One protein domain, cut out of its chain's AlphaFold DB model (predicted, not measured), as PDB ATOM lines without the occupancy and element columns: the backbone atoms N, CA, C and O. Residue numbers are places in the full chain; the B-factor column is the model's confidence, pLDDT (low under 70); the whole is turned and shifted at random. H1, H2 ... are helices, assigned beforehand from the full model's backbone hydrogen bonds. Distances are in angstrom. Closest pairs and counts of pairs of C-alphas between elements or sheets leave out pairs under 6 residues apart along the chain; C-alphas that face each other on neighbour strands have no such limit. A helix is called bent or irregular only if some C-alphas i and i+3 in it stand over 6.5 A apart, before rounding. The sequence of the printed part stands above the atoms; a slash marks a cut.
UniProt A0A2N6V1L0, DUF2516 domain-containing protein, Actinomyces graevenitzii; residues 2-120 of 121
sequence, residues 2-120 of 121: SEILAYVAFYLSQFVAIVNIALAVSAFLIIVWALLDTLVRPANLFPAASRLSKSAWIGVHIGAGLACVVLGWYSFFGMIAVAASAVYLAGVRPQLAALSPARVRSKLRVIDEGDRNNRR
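What this domain is: This is residues 2 to 120 of the 121 residues of the protein "DUF2516 domain-containing protein" of Actinomyces graevenitzii (UniProt A0A2N6V1L0). Three helices, the later part of the long H1 with H3 and H4, form a small bundle, with the short H2 set across one end of H4. Two helical arms stick out from this body at opposite ends: residues 2 to 19 of H1, and residues 102 to 120, of which 105 to 118 belong to H5. The arms make the length: the C-alphas span 95 by 29 by 17 A, against 41 by 20 by 17 A for the body without the free stretches. The printed part has 119 residues with five named helices, H1 to H5 in order along the chain, and no named strand; its class is all helix. The whole is extended, with a radius of gyration of the C-alphas of 23.2 A.

How they stand to each other: H1, residues 2 to 40, H3, residues 54 to 70, and H4, residues 76 to 99, form an up and down bundle, each running against the one before it. With residues 28 to 39 alone H1 touches H3, at a shallow tilt of 18 degrees, opposite ways; the closest C-alphas, of Leu 35 and His 61, are 5.6 A apart. With residues 27 to 34 alone H1 touches H4, the same way, at a tilt of 37 degrees, only just steep; the closest C-alphas, of Ile 31 and Ser 85, are 5.4 A apart. H2, residues 43 to 49, touches H4 about perpendicular, at 89 degrees, with the C-alphas of Ala 49 and Leu 96 closest at 5.6 A. H2 and H3 are close but not clearly touching; their closest C-alphas, of Ala 43 and Lys 54, are 5.8 A apart. H3 and H4 are a helical hairpin and touch at a shallow tilt of 30 degrees, opposite ways; the closest C-alphas, of Ala 64 and Ala 81, are 4.2 A apart. H4 is the hub, touching three helices. H5, residues 105 to 118, touches no helix. Every O i to N i+4 pair is within hydrogen-bond range in H1, H3 and H5, against 17 of 20 in H4 and 1 of 3 in H2, where 3 of 4 O i to N i+3 pairs are within range.

Where its parts are: H1 begins at C-alpha 2 (-60.118, 31.400, -63.525) and is 56.8 A long. H2 measures 10.5 A and is only just irregular, with C-alphas 44 and 47 6.7 A apart. H3 measures 24.3 A. H4 measures 33.6 A and has a kink of 29 degrees near residue 93; it is neither bent nor irregular, but only just: C-alphas 90 and 93 are 6.5 A apart. H5 measures 20.3 A and ends at C-alpha 118 (26.940, 20.453, -40.143).

The domain as a whole: The C-alphas farthest apart, of Ser 2 and Arg 120, are 94.8 A apart. The printed part has no cut, and its four links between helices are tight. The mean pLDDT of the printed part is 84.2; residue 48 and residues 99 to 110 are under 70.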
ATOM      1  N   SER A   2     -60.421  32.603 -64.331       87.50
ATOM      2  CA  SER A   2     -60.118  31.400 -63.525       87.50
ATOM      3  C   SER A   2     -59.026  30.498 -64.117       87.50
ATOM      4  O   SER A   2     -58.133  30.084 -63.389       87.50
ATOM      5  N   GLU A   3     -59.047  30.260 -65.432       90.81
ATOM      6  CA  GLU A   3     -58.054  29.410 -66.120       90.81
ATOM      7  C   GLU A   3     -56.621  29.938 -65.969       90.81
ATOM      8  O   GLU A   3     -55.701  29.203 -65.629       90.81
ATOM      9  N   ILE A   4     -56.429  31.247 -66.159       92.81
ATOM     10  CA  ILE A   4     -55.116  31.898 -66.035       92.81
ATOM     11  C   ILE A   4     -54.599  31.771 -64.599       92.81
ATOM     12  O   ILE A   4     -53.432  31.450 -64.390       92.81
ATOM     13  N   LEU A   5     -55.473  31.975 -63.609       94.19
ATOM     14  CA  LEU A   5     -55.123  31.816 -62.198       94.19
ATOM     15  C   LEU A   5     -54.715  30.370 -61.874       94.19
ATOM     16  O   LEU A   5     -53.760  30.170 -61.127       94.19
ATOM     17  N   ALA A   6     -55.383  29.374 -62.466       95.94
ATOM     18  CA  ALA A   6     -55.051  27.962 -62.280       95.94
ATOM     19  C   ALA A   6     -53.671  27.607 -62.860       95.94
ATOM     20  O   ALA A   6     -52.862  26.982 -62.171       95.94
ATOM     21  N   TYR A   7     -53.359  28.063 -64.078       96.19
ATOM     22  CA  TYR A   7     -52.031  27.861 -64.667       96.19
ATOM     23  C   TYR A   7     -50.933  28.528 -63.838       96.19
ATOM     24  O   TYR A   7     -49.917  27.901 -63.543       96.19
ATOM     25  N   VAL A   8     -51.145  29.777 -63.417       96.06
ATOM     26  CA  VAL A   8     -50.182  30.499 -62.573       96.06
ATOM     27  C   VAL A   8     -49.946  29.754 -61.258       96.06
ATOM     28  O   VAL A   8     -48.794  29.527 -60.888       96.06
ATOM     29  N   ALA A   9     -51.008  29.311 -60.578       96.69
ATOM     30  CA  ALA A   9     -50.892  28.543 -59.340       96.69
ATOM     31  C   ALA A   9     -50.130  27.222 -59.542       96.69
ATOM     32  O   ALA A   9     -49.280  26.873 -58.719       96.69
ATOM     33  N   PHE A  10     -50.381  26.520 -60.651       96.56
ATOM     34  CA  PHE A  10     -49.679  25.284 -60.992       96.56
ATOM     35  C   PHE A  10     -48.174  25.514 -61.163       96.56
ATOM     36  O   PHE A  10     -47.377  24.867 -60.482       96.56
ATOM     37  N   TYR A  11     -47.768  26.467 -62.007       97.25
ATOM     38  CA  TYR A  11     -46.347  26.740 -62.251       97.25
ATOM     39  C   TYR A  11     -45.622  27.247 -61.000       97.25
ATOM     40  O   TYR A  11     -44.499  26.816 -60.728       97.25
ATOM     41  N   LEU A  12     -46.267  28.104 -60.201       97.06
ATOM     42  CA  LEU A  12     -45.709  28.554 -58.924       97.06
ATOM     43  C   LEU A  12     -45.524  27.389 -57.946       97.06
ATOM     44  O   LEU A  12     -44.471  27.281 -57.321       97.06
ATOM     45  N   SER A  13     -46.508  26.492 -57.844       96.88
ATOM     46  CA  SER A  13     -46.414  25.306 -56.989       96.88
ATOM     47  C   SER A  13     -45.262  24.389 -57.412       96.88
ATOM     48  O   SER A  13     -44.482  23.967 -56.558       96.88
ATOM     49  N   GLN A  14     -45.097  24.142 -58.716       96.19
ATOM     50  CA  GLN A  14     -43.986  23.336 -59.235       96.19
ATOM     51  C   GLN A  14     -42.626  23.978 -58.948       96.19
ATOM     52  O   GLN A  14     -41.704  23.302 -58.491       96.19
ATOM     53  N   PHE A  15     -42.503  25.291 -59.153       97.50
ATOM     54  CA  PHE A  15     -41.275  26.019 -58.846       97.50
ATOM     55  C   PHE A  15     -40.909  25.910 -57.360       97.50
ATOM     56  O   PHE A  15     -39.788  25.528 -57.018       97.50
ATOM     57  N   VAL A  16     -41.872  26.175 -56.473       96.62
ATOM     58  CA  VAL A  16     -41.684  26.064 -55.019       96.62
ATOM     59  C   VAL A  16     -41.323  24.631 -54.621       96.62
ATOM     60  O   VAL A  16     -40.444  24.439 -53.781       96.62
ATOM     61  N   ALA A  17     -41.939  23.617 -55.233       95.69
ATOM     62  CA  ALA A  17     -41.619  22.216 -54.967       95.69
ATOM     63  C   ALA A  17     -40.168  21.874 -55.341       95.69
ATOM     64  O   ALA A  17     -39.453  21.290 -54.526       95.69
ATOM     65  N   ILE A  18     -39.704  22.291 -56.522       96.94
ATOM     66  CA  ILE A  18     -38.325  22.047 -56.973       96.94
ATOM     67  C   ILE A  18     -37.322  22.737 -56.044       96.94
ATOM     68  O   ILE A  18     -36.349  22.111 -55.616       96.94
ATOM     69  N   VAL A  19     -37.571  24.001 -55.683       96.56
ATOM     70  CA  VAL A  19     -36.714  24.745 -54.746       96.56
ATOM     71  C   VAL A  19     -36.673  24.057 -53.383       96.56
ATOM     72  O   VAL A  19     -35.592  23.847 -52.833       96.56
ATOM     73  N   ASN A  20     -37.825  23.640 -52.854       93.88
ATOM     74  CA  ASN A  20     -37.891  22.936 -51.575       93.88
ATOM     75  C   ASN A  20     -37.133  21.604 -51.605       93.88
ATOM     76  O   ASN A  20     -36.446  21.282 -50.638       93.88
ATOM     77  N   ILE A  21     -37.222  20.842 -52.699       94.06
ATOM     78  CA  ILE A  21     -36.471  19.590 -52.863       94.06
ATOM     79  C   ILE A  21     -34.967  19.874 -52.911       94.06
ATOM     80  O   ILE A  21     -34.198  19.215 -52.212       94.06
ATOM     81  N   ALA A  22     -34.534  20.874 -53.682       95.56
ATOM     82  CA  ALA A  22     -33.123  21.244 -53.773       95.56
ATOM     83  C   ALA A  22     -32.547  21.659 -52.406       95.56
ATOM     84  O   ALA A  22     -31.450  21.231 -52.030       95.56
ATOM     85  N   LEU A  23     -33.305  22.439 -51.629       94.12
ATOM     86  CA  LEU A  23     -32.926  22.834 -50.272       94.12
ATOM     87  C   LEU A  23     -32.905  21.641 -49.309       94.12
ATOM     88  O   LEU A  23     -31.944  21.501 -48.552       94.12
ATOM     89  N   ALA A  24     -33.895  20.747 -49.383       90.94
ATOM     90  CA  ALA A  24     -33.942  19.524 -48.579       90.94
ATOM     91  C   ALA A  24     -32.709  18.641 -48.814       90.94
ATOM     92  O   ALA A  24     -32.065  18.192 -47.865       90.94
ATOM     93  N   VAL A  25     -32.352  18.425 -50.084       93.62
ATOM     94  CA  VAL A  25     -31.178  17.634 -50.469       93.62
ATOM     95  C   VAL A  25     -29.901  18.292 -49.956       93.62
ATOM     96  O   VAL A  25     -29.066  17.624 -49.352       93.62
ATOM     97  N   SER A  26     -29.764  19.608 -50.130       93.69
ATOM     98  CA  SER A  26     -28.594  20.360 -49.657       93.69
ATOM     99  C   SER A  26     -28.430  20.264 -48.136       93.69
ATOM    100  O   SER A  26     -27.339  19.982 -47.639       93.69
ATOM    101  N   ALA A  27     -29.525  20.439 -47.393       91.38
ATOM    102  CA  ALA A  27     -29.575  20.278 -45.943       91.38
ATOM    103  C   ALA A  27     -29.129  18.874 -45.509       91.38
ATOM    104  O   ALA A  27     -28.268  18.730 -44.636       91.38
ATOM    105  N   PHE A  28     -29.668  17.840 -46.155       89.75
ATOM    106  CA  PHE A  28     -29.325  16.456 -45.853       89.75
ATOM    107  C   PHE A  28     -27.852  16.150 -46.149       89.75
ATOM    108  O   PHE A  28     -27.168  15.546 -45.321       89.75
ATOM    109  N   LEU A  29     -27.325  16.632 -47.280       93.88
ATOM    110  CA  LEU A  29     -25.914  16.477 -47.642       93.88
ATOM    111  C   LEU A  29     -24.982  17.103 -46.601       93.88
ATOM    112  O   LEU A  29     -23.989  16.477 -46.238       93.88
ATOM    113  N   ILE A  30     -25.306  18.290 -46.076       94.00
ATOM    114  CA  ILE A  30     -24.514  18.942 -45.017       94.00
ATOM    115  C   ILE A  30     -24.469  18.078 -43.752       94.00
ATOM    116  O   ILE A  30     -23.396  17.892 -43.172       94.00
ATOM    117  N   ILE A  31     -25.614  17.537 -43.329       91.81
ATOM    118  CA  ILE A  31     -25.713  16.707 -42.121       91.81
ATOM    119  C   ILE A  31     -24.924  15.405 -42.298       91.81
ATOM    120  O   ILE A  31     -24.097  15.062 -41.449       91.81
ATOM    121  N   VAL A  32     -25.137  14.701 -43.413       93.19
ATOM    122  CA  VAL A  32     -24.431  13.447 -43.717       93.19
ATOM    123  C   VAL A  32     -22.931  13.688 -43.827       93.19
ATOM    124  O   VAL A  32     -22.143  12.937 -43.256       93.19
ATOM    125  N   TRP A  33     -22.520  14.761 -44.501       93.12
ATOM    126  CA  TRP A  33     -21.113  15.114 -44.627       93.12
ATOM    127  C   TRP A  33     -20.469  15.387 -43.261       93.12
ATOM    128  O   TRP A  33     -19.360  14.919 -42.998       93.12
ATOM    129  N   ALA A  34     -21.153  16.110 -42.370       90.75
ATOM    130  CA  ALA A  34     -20.660  16.366 -41.017       90.75
ATOM    131  C   ALA A  34     -20.536  15.076 -40.190       90.75
ATOM    132  O   ALA A  34     -19.538  14.872 -39.491       90.75
ATOM    133  N   LEU A  35     -21.500  14.164 -40.323       90.31
ATOM    134  CA  LEU A  35     -21.447  12.856 -39.673       90.31
ATOM    135  C   LEU A  35     -20.273  12.009 -40.189       90.31
ATOM    136  O   LEU A  35     -19.511  11.457 -39.401       90.31
ATOM    137  N   LEU A  36     -20.078  11.928 -41.504       91.25
ATOM    138  CA  LEU A  36     -18.960  11.176 -42.078       91.25
ATOM    139  C   LEU A  36     -17.610  11.759 -41.644       91.25
ATOM    140  O   LEU A  36     -16.713  11.020 -41.238       91.25
ATOM    141  N   ASP A  37     -17.474  13.083 -41.664       87.56
ATOM    142  CA  ASP A  37     -16.237  13.755 -41.270       87.56
ATOM    143  C   ASP A  37     -15.924  13.558 -39.770       87.56
ATOM    144  O   ASP A  37     -14.781  13.244 -39.420       87.56
ATOM    145  N   THR A  38     -16.929  13.624 -38.884       87.31
ATOM    146  CA  THR A  38     -16.743  13.302 -37.455       87.31
ATOM    147  C   THR A  38     -16.336  11.850 -37.230       87.31
ATOM    148  O   THR A  38     -15.471  11.586 -36.390       87.31
ATOM    149  N   LEU A  39     -16.918  10.902 -37.971       87.38
ATOM    150  CA  LEU A  39     -16.592   9.480 -37.852       87.38
ATOM    151  C   LEU A  39     -15.145   9.188 -38.270       87.38
ATOM    152  O   LEU A  39     -14.440   8.492 -37.533       87.38
ATOM    153  N   VAL A  40     -14.692   9.777 -39.382       87.56
ATOM    154  CA  VAL A  40     -13.338   9.587 -39.936       87.56
ATOM    155  C   VAL A  40     -12.251  10.205 -39.048       87.56
ATOM    156  O   VAL A  40     -11.149   9.661 -38.956       87.56
ATOM    157  N   ARG A  41     -12.518  11.324 -38.361       81.75
ATOM    158  CA  ARG A  41     -11.489  11.999 -37.551       81.75
ATOM    159  C   ARG A  41     -11.167  11.252 -36.251       81.75
ATOM    160  O   ARG A  41     -12.080  10.836 -35.532       81.75
ATOM    161  N   PRO A  42      -9.882  11.110 -35.883       77.56
ATOM    162  CA  PRO A  42      -9.495  10.408 -34.667       77.56
ATOM    163  C   PRO A  42      -9.885  11.206 -33.411       77.56
ATOM    164  O   PRO A  42      -9.835  12.436 -33.379       77.56
ATOM    165  N   ALA A  43     -10.314  10.491 -32.367       78.88
ATOM    166  CA  ALA A  43     -10.918  11.082 -31.167       78.88
ATOM    167  C   ALA A  43      -9.943  11.938 -30.338       78.88
ATOM    168  O   ALA A  43     -10.373  12.840 -29.625       78.88
ATOM    169  N   ASN A  44      -8.639  11.688 -30.461       75.75
ATOM    170  CA  ASN A  44      -7.574  12.394 -29.746       75.75
ATOM    171  C   ASN A  44      -7.442  13.882 -30.122       75.75
ATOM    172  O   ASN A  44      -6.862  14.641 -29.353       75.75
ATOM    173  N   LEU A  45      -7.981  14.312 -31.268       74.12
ATOM    174  CA  LEU A  45      -7.907  15.709 -31.714       74.12
ATOM    175  C   LEU A  45      -9.025  16.586 -31.134       74.12
ATOM    176  O   LEU A  45      -8.885  17.805 -31.068       74.12
ATOM    177  N   PHE A  46     -10.131  15.982 -30.698       73.50
ATOM    178  CA  PHE A  46     -11.320  16.712 -30.250       73.50
ATOM    179  C   PHE A  46     -11.127  17.485 -28.935       73.50
ATOM    180  O   PHE A  46     -11.570  18.630 -28.902       73.50
ATOM    181  N   PRO A  47     -10.436  16.962 -27.899       74.69
ATOM    182  CA  PRO A  47     -10.203  17.706 -26.656       74.69
ATOM    183  C   PRO A  47      -9.386  18.992 -26.841       74.69
ATOM    184  O   PRO A  47      -9.541  19.932 -26.070       74.69
ATOM    185  N   ALA A  48      -8.521  19.038 -27.860       68.56
ATOM    186  CA  ALA A  48      -7.712  20.213 -28.180       68.56
ATOM    187  C   ALA A  48      -8.428  21.202 -29.120       68.56
ATOM    188  O   ALA A  48      -8.122  22.390 -29.099       68.56
ATOM    189  N   ALA A  49      -9.359  20.719 -29.951       72.25
ATOM    190  CA  ALA A  49     -10.014  21.512 -30.993       72.25
ATOM    191  C   ALA A  49     -11.403  22.035 -30.610       72.25
ATOM    192  O   ALA A  49     -11.875  23.011 -31.181       72.25
ATOM    193  N   SER A  50     -12.113  21.362 -29.705       72.69
ATOM    194  CA  SER A  50     -13.491  21.720 -29.371       72.69
ATOM    195  C   SER A  50     -13.828  21.403 -27.921       72.69
ATOM    196  O   SER A  50     -13.300  20.464 -27.339       72.69
ATOM    197  N   ARG A  51     -14.780  22.146 -27.344       75.94
ATOM    198  CA  ARG A  51     -15.297  21.880 -25.987       75.94
ATOM    199  C   ARG A  51     -16.140  20.602 -25.890       75.94
ATOM    200  O   ARG A  51     -16.348  20.094 -24.797       75.94
ATOM    201  N   LEU A  52     -16.647  20.107 -27.021       78.62
ATOM    202  CA  LEU A  52     -17.481  18.910 -27.110       78.62
ATOM    203  C   LEU A  52     -16.644  17.692 -27.519       78.62
ATOM    204  O   LEU A  52     -15.755  17.786 -28.366       78.62
ATOM    205  N   SER A  53     -16.939  16.534 -26.931       85.50
ATOM    206  CA  SER A  53     -16.273  15.274 -27.268       85.50
ATOM    207  C   SER A  53     -16.723  14.744 -28.636       85.50
ATOM    208  O   SER A  53     -17.775  15.117 -29.160       85.50
ATOM    209  N   LYS A  54     -15.953  13.808 -29.208       83.25
ATOM    210  CA  LYS A  54     -16.325  13.125 -30.459       83.25
ATOM    211  C   LYS A  54     -17.712  12.472 -30.365       83.25
ATOM    212  O   LYS A  54     -18.507  12.597 -31.291       83.25
ATOM    213  N   SER A  55     -18.013  11.804 -29.249       85.44
ATOM    214  CA  SER A  55     -19.311  11.152 -29.036       85.44
ATOM    215  C   SER A  55     -20.462  12.154 -28.952       85.44
ATOM    216  O   SER A  55     -21.522  11.893 -29.516       85.44
ATOM    217  N   ALA A  56     -20.248  13.319 -28.330       87.75
ATOM    218  CA  ALA A  56     -21.246  14.384 -28.304       87.75
ATOM    219  C   ALA A  56     -21.552  14.902 -29.720       87.75
ATOM    220  O   ALA A  56     -22.720  15.016 -30.084       87.75
ATOM    221  N   TRP A  57     -20.529  15.136 -30.551       88.50
ATOM    222  CA  TRP A  57     -20.721  15.559 -31.946       88.50
ATOM    223  C   TRP A  57     -21.451  14.518 -32.800       88.50
ATOM    224  O   TRP A  57     -22.342  14.875 -33.565       88.50
ATOM    225  N   ILE A  58     -21.135  13.232 -32.633       89.56
ATOM    226  CA  ILE A  58     -21.872  12.151 -33.303       89.56
ATOM    227  C   ILE A  58     -23.352  12.185 -32.896       89.56
ATOM    228  O   ILE A  58     -24.222  12.125 -33.762       89.56
ATOM    229  N   GLY A  59     -23.641  12.352 -31.601       88.94
ATOM    230  CA  GLY A  59     -25.012  12.503 -31.106       88.94
ATOM    231  C   GLY A  59     -25.741  13.695 -31.731       88.94
ATOM    232  O   GLY A  59     -26.879  13.547 -32.172       88.94
ATOM    233  N   VAL A  60     -25.070  14.846 -31.847       90.62
ATOM    234  CA  VAL A  60     -25.614  16.044 -32.509       90.62
ATOM    235  C   VAL A  60     -25.958  15.760 -33.970       90.62
ATOM    236  O   VAL A  60     -27.055  16.099 -34.401       90.62
ATOM    237  N   HIS A  61     -25.073  15.117 -34.734       92.31
ATOM    238  CA  HIS A  61     -25.324  14.855 -36.155       92.31
ATOM    239  C   HIS A  61     -26.387  13.777 -36.392       92.31
ATOM    240  O   HIS A  61     -27.197  13.917 -37.307       92.31
ATOM    241  N   ILE A  62     -26.440  12.737 -35.553       91.00
ATOM    242  CA  ILE A  62     -27.509  11.729 -35.612       91.00
ATOM    243  C   ILE A  62     -28.857  12.376 -35.275       91.00
ATOM    244  O   ILE A  62     -29.820  12.213 -36.024       91.00
ATOM    245  N   GLY A  63     -28.918  13.155 -34.190       91.31
ATOM    246  CA  GLY A  63     -30.119  13.902 -33.813       91.31
ATOM    247  C   GLY A  63     -30.538  14.902 -34.891       91.31
ATOM    248  O   GLY A  63     -31.723  15.013 -35.199       91.31
ATOM    249  N   ALA A  64     -29.571  15.568 -35.524       91.00
ATOM    250  CA  ALA A  64     -29.810  16.486 -36.627       91.00
ATOM    251  C   ALA A  64     -30.414  15.782 -37.852       91.00
ATOM    252  O   ALA A  64     -31.395  16.266 -38.418       91.00
ATOM    253  N   GLY A  65     -29.870  14.624 -38.235       89.94
ATOM    254  CA  GLY A  65     -30.411  13.811 -39.325       89.94
ATOM    255  C   GLY A  65     -31.833  13.342 -39.033       89.94
ATOM    256  O   GLY A  65     -32.715  13.494 -39.877       89.94
ATOM    257  N   LEU A  66     -32.080  12.858 -37.813       92.06
ATOM    258  CA  LEU A  66     -33.407  12.418 -37.395       92.06
ATOM    259  C   LEU A  66     -34.421  13.569 -37.403       92.06
ATOM    260  O   LEU A  66     -35.504  13.416 -37.960       92.06
ATOM    261  N   ALA A  67     -34.068  14.730 -36.844       90.12
ATOM    262  CA  ALA A  67     -34.935  15.907 -36.847       90.12
ATOM    263  C   ALA A  67     -35.255  16.372 -38.275       90.12
ATOM    264  O   ALA A  67     -36.406  16.673 -38.579       90.12
ATOM    265  N   CYS A  68     -34.263  16.374 -39.169       89.00
ATOM    266  CA  CYS A  68     -34.450  16.758 -40.565       89.00
ATOM    267  C   CYS A  68     -35.416  15.816 -41.308       89.00
ATOM    268  O   CYS A  68     -36.255  16.293 -42.072       89.00
ATOM    269  N   VAL A  69     -35.339  14.505 -41.057       89.00
ATOM    270  CA  VAL A  69     -36.193  13.500 -41.716       89.00
ATOM    271  C   VAL A  69     -37.597  13.443 -41.108       89.00
ATOM    272  O   VAL A  69     -38.575  13.405 -41.846       89.00
ATOM    273  N   VAL A  70     -37.711  13.440 -39.777       92.06
ATOM    274  CA  VAL A  70     -38.993  13.240 -39.077       92.06
ATOM    275  C   VAL A  70     -39.820  14.520 -39.029       92.06
ATOM    276  O   VAL A  70     -41.031  14.477 -39.222       92.06
ATOM    277  N   LEU A  71     -39.178  15.658 -38.762       91.19
ATOM    278  CA  LEU A  71     -39.865  16.944 -38.598       91.19
ATOM    279  C   LEU A  71     -39.845  17.774 -39.887       91.19
ATOM    280  O   LEU A  71     -40.560  18.767 -39.990       91.19
ATOM    281  N   GLY A  72     -39.043  17.373 -40.873       87.38
ATOM    282  CA  GLY A  72     -38.822  18.110 -42.110       87.38
ATOM    283  C   GLY A  72     -37.710  19.149 -41.976       87.38
ATOM    284  O   GLY A  72     -37.498  19.750 -40.918       87.38
ATOM    285  N   TRP A  73     -36.997  19.391 -43.076       84.38
ATOM    286  CA  TRP A  73     -35.840  20.287 -43.097       84.38
ATOM    287  C   TRP A  73     -36.198  21.744 -42.763       84.38
ATOM    288  O   TRP A  73     -35.422  22.400 -42.082       84.38
ATOM    289  N   TYR A  74     -37.375  22.231 -43.172       87.81
ATOM    290  CA  TYR A  74     -37.842  23.605 -42.931       87.81
ATOM    291  C   TYR A  74     -38.500  23.800 -41.556       87.81
ATOM    292  O   TYR A  74     -38.935  24.904 -41.228       87.81
ATOM    293  N   SER A  75     -38.601  22.747 -40.740       89.25
ATOM    294  CA  SER A  75     -39.071  22.887 -39.362       89.25
ATOM    295  C   SER A  75     -38.048  23.642 -38.515       89.25
ATOM    296  O   SER A  75     -36.853  23.643 -38.814       89.25
ATOM    297  N   PHE A  76     -38.496  24.245 -37.411       89.00
ATOM    298  CA  PHE A  76     -37.607  24.939 -36.473       89.00
ATOM    299  C   PHE A  76     -36.425  24.056 -36.039       89.00
ATOM    300  O   PHE A  76     -35.265  24.466 -36.099       89.00
ATOM    301  N   PHE A  77     -36.710  22.802 -35.683       88.12
ATOM    302  CA  PHE A  77     -35.690  21.835 -35.287       88.12
ATOM    303  C   PHE A  77     -34.833  21.356 -36.463       88.12
ATOM    304  O   PHE A  77     -33.625  21.205 -36.294       88.12
ATOM    305  N   GLY A  78     -35.415  21.167 -37.652       87.88
ATOM    306  CA  GLY A  78     -34.675  20.834 -38.873       87.88
ATOM    307  C   GLY A  78     -33.671  21.921 -39.263       87.88
ATOM    308  O   GLY A  78     -32.528  21.621 -39.605       87.88
ATOM    309  N   MET A  79     -34.037  23.192 -39.116       90.44
ATOM    310  CA  MET A  79     -33.138  24.308 -39.407       90.44
ATOM    311  C   MET A  79     -32.005  24.421 -38.390       90.44
ATOM    312  O   MET A  79     -30.851  24.599 -38.783       90.44
ATOM    313  N   ILE A  80     -32.294  24.236 -37.098       91.50
ATOM    314  CA  ILE A  80     -31.250  24.172 -36.062       91.50
ATOM    315  C   ILE A  80     -30.311  22.983 -36.311       91.50
ATOM    316  O   ILE A  80     -29.098  23.122 -36.178       91.50
ATOM    317  N   ALA A  81     -30.847  21.834 -36.718       89.81
ATOM    318  CA  ALA A  81     -30.079  20.639 -37.058       89.81
ATOM    319  C   ALA A  81     -29.089  20.875 -38.214       89.81
ATOM    320  O   ALA A  81     -27.905  20.517 -38.118       89.81
ATOM    321  N   VAL A  82     -29.554  21.517 -39.290       90.19
ATOM    322  CA  VAL A  82     -28.704  21.904 -40.425       90.19
ATOM    323  C   VAL A  82     -27.660  22.925 -39.986       90.19
ATOM    324  O   VAL A  82     -26.480  22.750 -40.287       90.19
ATOM    325  N   ALA A  83     -28.059  23.947 -39.224       91.75
ATOM    326  CA  ALA A  83     -27.151  24.975 -38.724       91.75
ATOM    327  C   ALA A  83     -26.053  24.388 -37.823       91.75
ATOM    328  O   ALA A  83     -24.880  24.697 -38.016       91.75
ATOM    329  N   ALA A  84     -26.392  23.493 -36.893       90.12
ATOM    330  CA  ALA A  84     -25.421  22.817 -36.033       90.12
ATOM    331  C   ALA A  84     -24.393  22.016 -36.851       90.12
ATOM    332  O   ALA A  84     -23.190  22.075 -36.583       90.12
ATOM    333  N   SER A  85     -24.856  21.320 -37.894       90.75
ATOM    334  CA  SER A  85     -23.982  20.580 -38.808       90.75
ATOM    335  C   SER A  85     -23.103  21.523 -39.636       90.75
ATOM    336  O   SER A  85     -21.897  21.307 -39.729       90.75
ATOM    337  N   ALA A  86     -23.654  22.623 -40.151       89.56
ATOM    338  CA  ALA A  86     -22.896  23.640 -40.877       89.56
ATOM    339  C   ALA A  86     -21.834  24.324 -39.995       89.56
ATOM    340  O   ALA A  86     -20.703  24.511 -40.438       89.56
ATOM    341  N   VAL A  87     -22.152  24.638 -38.734       88.81
ATOM    342  CA  VAL A  87     -21.206  25.218 -37.762       88.81
ATOM    343  C   VAL A  87     -20.075  24.243 -37.446       88.81
ATOM    344  O   VAL A  87     -18.916  24.660 -37.375       88.81
ATOM    345  N   TYR A  88     -20.369  22.946 -37.321       87.00
ATOM    346  CA  TYR A  88     -19.319  21.932 -37.229       87.00
ATOM    347  C   TYR A  88     -18.395  22.000 -38.454       87.00
ATOM    348  O   TYR A  88     -17.169  22.049 -38.302       87.00
ATOM    349  N   LEU A  89     -18.975  22.074 -39.660       85.94
ATOM    350  CA  LEU A  89     -18.189  22.133 -40.888       85.94
ATOM    351  C   LEU A  89     -17.325  23.393 -40.996       85.94
ATOM    352  O   LEU A  89     -16.171  23.302 -41.412       85.94
ATOM    353  N   ALA A  90     -17.884  24.547 -40.646       88.12
ATOM    354  CA  ALA A  90     -17.242  25.847 -40.807       88.12
ATOM    355  C   ALA A  90     -16.237  26.160 -39.691       88.12
ATOM    356  O   ALA A  90     -15.226  26.804 -39.946       88.12
ATOM    357  N   GLY A  91     -16.500  25.719 -38.458       83.06
ATOM    358  CA  GLY A  91     -15.690  26.067 -37.289       83.06
ATOM    359  C   GLY A  91     -14.796  24.934 -36.800       83.06
ATOM    360  O   GLY A  91     -13.596  25.124 -36.608       83.06
ATOM    361  N   VAL A  92     -15.362  23.743 -36.601       77.06
ATOM    362  CA  VAL A  92     -14.665  22.639 -35.921       77.06
ATOM    363  C   VAL A  92     -13.741  21.886 -36.874       77.06
ATOM    364  O   VAL A  92     -12.613  21.558 -36.506       77.06
ATOM    365  N   ARG A  93     -14.157  21.660 -38.127       79.38
ATOM    366  CA  ARG A  93     -13.307  21.003 -39.138       79.38
ATOM    367  C   ARG A  93     -11.985  21.718 -39.412       79.38
ATOM    368  O   ARG A  93     -10.973  21.014 -39.408       79.38
ATOM    369  N   PRO A  94     -11.931  23.047 -39.650       77.94
ATOM    370  CA  PRO A  94     -10.650  23.716 -39.868       77.94
ATOM    371  C   PRO A  94      -9.754  23.676 -38.624       77.94
ATOM    372  O   PRO A  94      -8.549  23.491 -38.762       77.94
ATOM    373  N   GLN A  95     -10.317  23.739 -37.413       79.75
ATOM    374  CA  GLN A  95      -9.544  23.609 -36.169       79.75
ATOM    375  C   GLN A  95      -8.974  22.195 -35.994       79.75
ATOM    376  O   GLN A  95      -7.787  22.028 -35.716       79.75
ATOM    377  N   LEU A  96      -9.786  21.163 -36.250       76.06
ATOM    378  CA  LEU A  96      -9.334  19.769 -36.258       76.06
ATOM    379  C   LEU A  96      -8.290  19.507 -37.352       76.06
ATOM    380  O   LEU A  96      -7.413  18.667 -37.166       76.06
ATOM    381  N   ALA A  97      -8.372  20.194 -38.495       76.44
ATOM    382  CA  ALA A  97      -7.372  20.105 -39.557       76.44
ATOM    383  C   ALA A  97      -6.051  20.786 -39.164       76.44
ATOM    384  O   ALA A  97      -4.991  20.230 -39.436       76.44
ATOM    385  N   ALA A  98      -6.105  21.931 -38.477       72.94
ATOM    386  CA  ALA A  98      -4.921  22.632 -37.975       72.94
ATOM    387  C   ALA A  98      -4.184  21.844 -36.875       72.94
ATOM    388  O   ALA A  98      -2.958  21.896 -36.789       72.94
ATOM    389  N   LEU A  99      -4.930  21.105 -36.050       67.94
ATOM    390  CA  LEU A  99      -4.397  20.259 -34.976       67.94
ATOM    391  C   LEU A  99      -4.011  18.850 -35.436       67.94
ATOM    392  O   LEU A  99      -3.264  18.169 -34.731       67.94
ATOM    393  N   SER A 100      -4.500  18.405 -36.600       65.44
ATOM    394  CA  SER A 100      -4.053  17.157 -37.216       65.44
ATOM    395  C   SER A 100      -2.524  17.210 -37.351       65.44
ATOM    396  O   SER A 100      -1.979  18.133 -37.961       65.44
ATOM    397  N   PRO A 101      -1.804  16.297 -36.688       55.69
ATOM    398  CA  PRO A 101      -0.453  16.559 -36.230       55.69
ATOM    399  C   PRO A 101       0.532  16.737 -37.388       55.69
ATOM    400  O   PRO A 101       0.646  15.913 -38.290       55.69
ATOM    401  N   ALA A 102       1.367  17.766 -37.263       56.69
ATOM    402  CA  ALA A 102       2.810  17.589 -37.397       56.69
ATOM    403  C   ALA A 102       3.397  17.164 -38.760       56.69
ATOM    404  O   ALA A 102       4.558  16.744 -38.788       56.69
ATOM    405  N   ARG A 103       2.711  17.322 -39.903       55.22
ATOM    406  CA  ARG A 103       3.372  17.056 -41.201       55.22
ATOM    407  C   ARG A 103       4.449  18.096 -41.548       55.22
ATOM    408  O   ARG A 103       5.431  17.755 -42.197       55.22
ATOM    409  N   VAL A 104       4.310  19.335 -41.077       53.06
ATOM    410  CA  VAL A 104       5.247  20.425 -41.418       53.06
ATOM    411  C   VAL A 104       6.283  20.671 -40.312       53.06
ATOM    412  O   VAL A 104       7.475  20.765 -40.590       53.06
ATOM    413  N   ARG A 105       5.869  20.705 -39.037       54.25
ATOM    414  CA  ARG A 105       6.757  21.107 -37.926       54.25
ATOM    415  C   ARG A 105       7.846  20.079 -37.586       54.25
ATOM    416  O   ARG A 105       8.919  20.468 -37.140       54.25
ATOM    417  N   SER A 106       7.601  18.791 -37.829       52.38
ATOM    418  CA  SER A 106       8.624  17.746 -37.673       52.38
ATOM    419  C   SER A 106       9.717  17.870 -38.737       52.38
ATOM    420  O   SER A 106      10.895  17.820 -38.400       52.38
ATOM    421  N   LYS A 107       9.340  18.128 -39.997       52.88
ATOM    422  CA  LYS A 107      10.302  18.351 -41.084       52.88
ATOM    423  C   LYS A 107      11.185  19.568 -40.819       52.88
ATOM    424  O   LYS A 107      12.390  19.460 -40.983       52.88
ATOM    425  N   LEU A 108      10.620  20.678 -40.341       59.94
ATOM    426  CA  LEU A 108      11.405  21.867 -39.984       59.94
ATOM    427  C   LEU A 108      12.361  21.629 -38.810       59.94
ATOM    428  O   LEU A 108      13.504  22.059 -38.884       59.94
ATOM    429  N   ARG A 109      11.940  20.899 -37.767       62.25
ATOM    430  CA  ARG A 109      12.845  20.547 -36.661       62.25
ATOM    431  C   ARG A 109      13.983  19.629 -37.119       62.25
ATOM    432  O   ARG A 109      15.107  19.807 -36.685       62.25
ATOM    433  N   VAL A 110      13.703  18.657 -37.988       65.50
ATOM    434  CA  VAL A 110      14.728  17.733 -38.511       65.50
ATOM    435  C   VAL A 110      15.720  18.451 -39.429       65.50
ATOM    436  O   VAL A 110      16.912  18.166 -39.370       65.50
ATOM    437  N   ILE A 111      15.249  19.395 -40.248       71.19
ATOM    438  CA  ILE A 111      16.115  20.205 -41.116       71.19
ATOM    439  C   ILE A 111      17.000  21.145 -40.278       71.19
ATOM    440  O   ILE A 111      18.198  21.227 -40.535       71.19
ATOM    441  N   ASP A 112      16.445  21.785 -39.245       72.75
ATOM    442  CA  ASP A 112      17.192  22.661 -38.327       72.75
ATOM    443  C   ASP A 112      18.255  21.898 -37.513       72.75
ATOM    444  O   ASP A 112      19.388  22.354 -37.366       72.75
ATOM    445  N   GLU A 113      17.934  20.694 -37.030       77.81
ATOM    446  CA  GLU A 113      18.898  19.843 -36.320       77.81
ATOM    447  C   GLU A 113      20.051  19.392 -37.237       77.81
ATOM    448  O   GLU A 113      21.210  19.370 -36.818       77.81
ATOM    449  N   GLY A 114      19.743  19.064 -38.498       79.31
ATOM    450  CA  GLY A 114      20.735  18.649 -39.494       79.31
ATOM    451  C   GLY A 114      21.700  19.770 -39.885       79.31
ATOM    452  O   GLY A 114      22.907  19.545 -39.957       79.31
ATOM    453  N   ASP A 115      21.187  20.987 -40.070       77.00
ATOM    454  CA  ASP A 115      22.005  22.173 -40.344       77.00
ATOM    455  C   ASP A 115      22.895  22.537 -39.138       77.00
ATOM    456  O   ASP A 115      24.098  22.763 -39.283       77.00
ATOM    457  N   ARG A 116      22.359  22.486 -37.909       77.00
ATOM    458  CA  ARG A 116      23.154  22.755 -36.695       77.00
ATOM    459  C   ARG A 116      24.331  21.801 -36.505       77.00
ATOM    460  O   ARG A 116      25.362  22.233 -35.990       77.00
ATOM    461  N   ASN A 117      24.190  20.533 -36.887       80.38
ATOM    462  CA  ASN A 117      25.273  19.556 -36.782       80.38
ATOM    463  C   ASN A 117      26.381  19.815 -37.819       80.38
ATOM    464  O   ASN A 117      27.559  19.792 -37.478       80.38
ATOM    465  N   ASN A 118      26.003  20.161 -39.053       80.81
ATOM    466  CA  ASN A 118      26.940  20.453 -40.143       80.81
ATOM    467  C   ASN A 118      27.840  21.677 -39.871       80.81
ATOM    468  O   ASN A 118      28.956  21.752 -40.358       80.81
ATOM    469  N   ARG A 119      27.384  22.646 -39.068       77.19
ATOM    470  CA  ARG A 119      28.193  23.830 -38.705       77.19
ATOM    471  C   ARG A 119      29.214  23.586 -37.591       77.19
ATOM    472  O   ARG A 119      29.958  24.504 -37.253       77.19
ATOM    473  N   ARG A 120      29.190  22.416 -36.949       73.81
ATOM    474  CA  ARG A 120      30.077  22.076 -35.821       73.81
ATOM    475  C   ARG A 120      31.218  21.127 -36.204       73.81
ATOM    476  O   ARG A 120      32.056  20.864 -35.345       73.81
TER     477      ARG A 120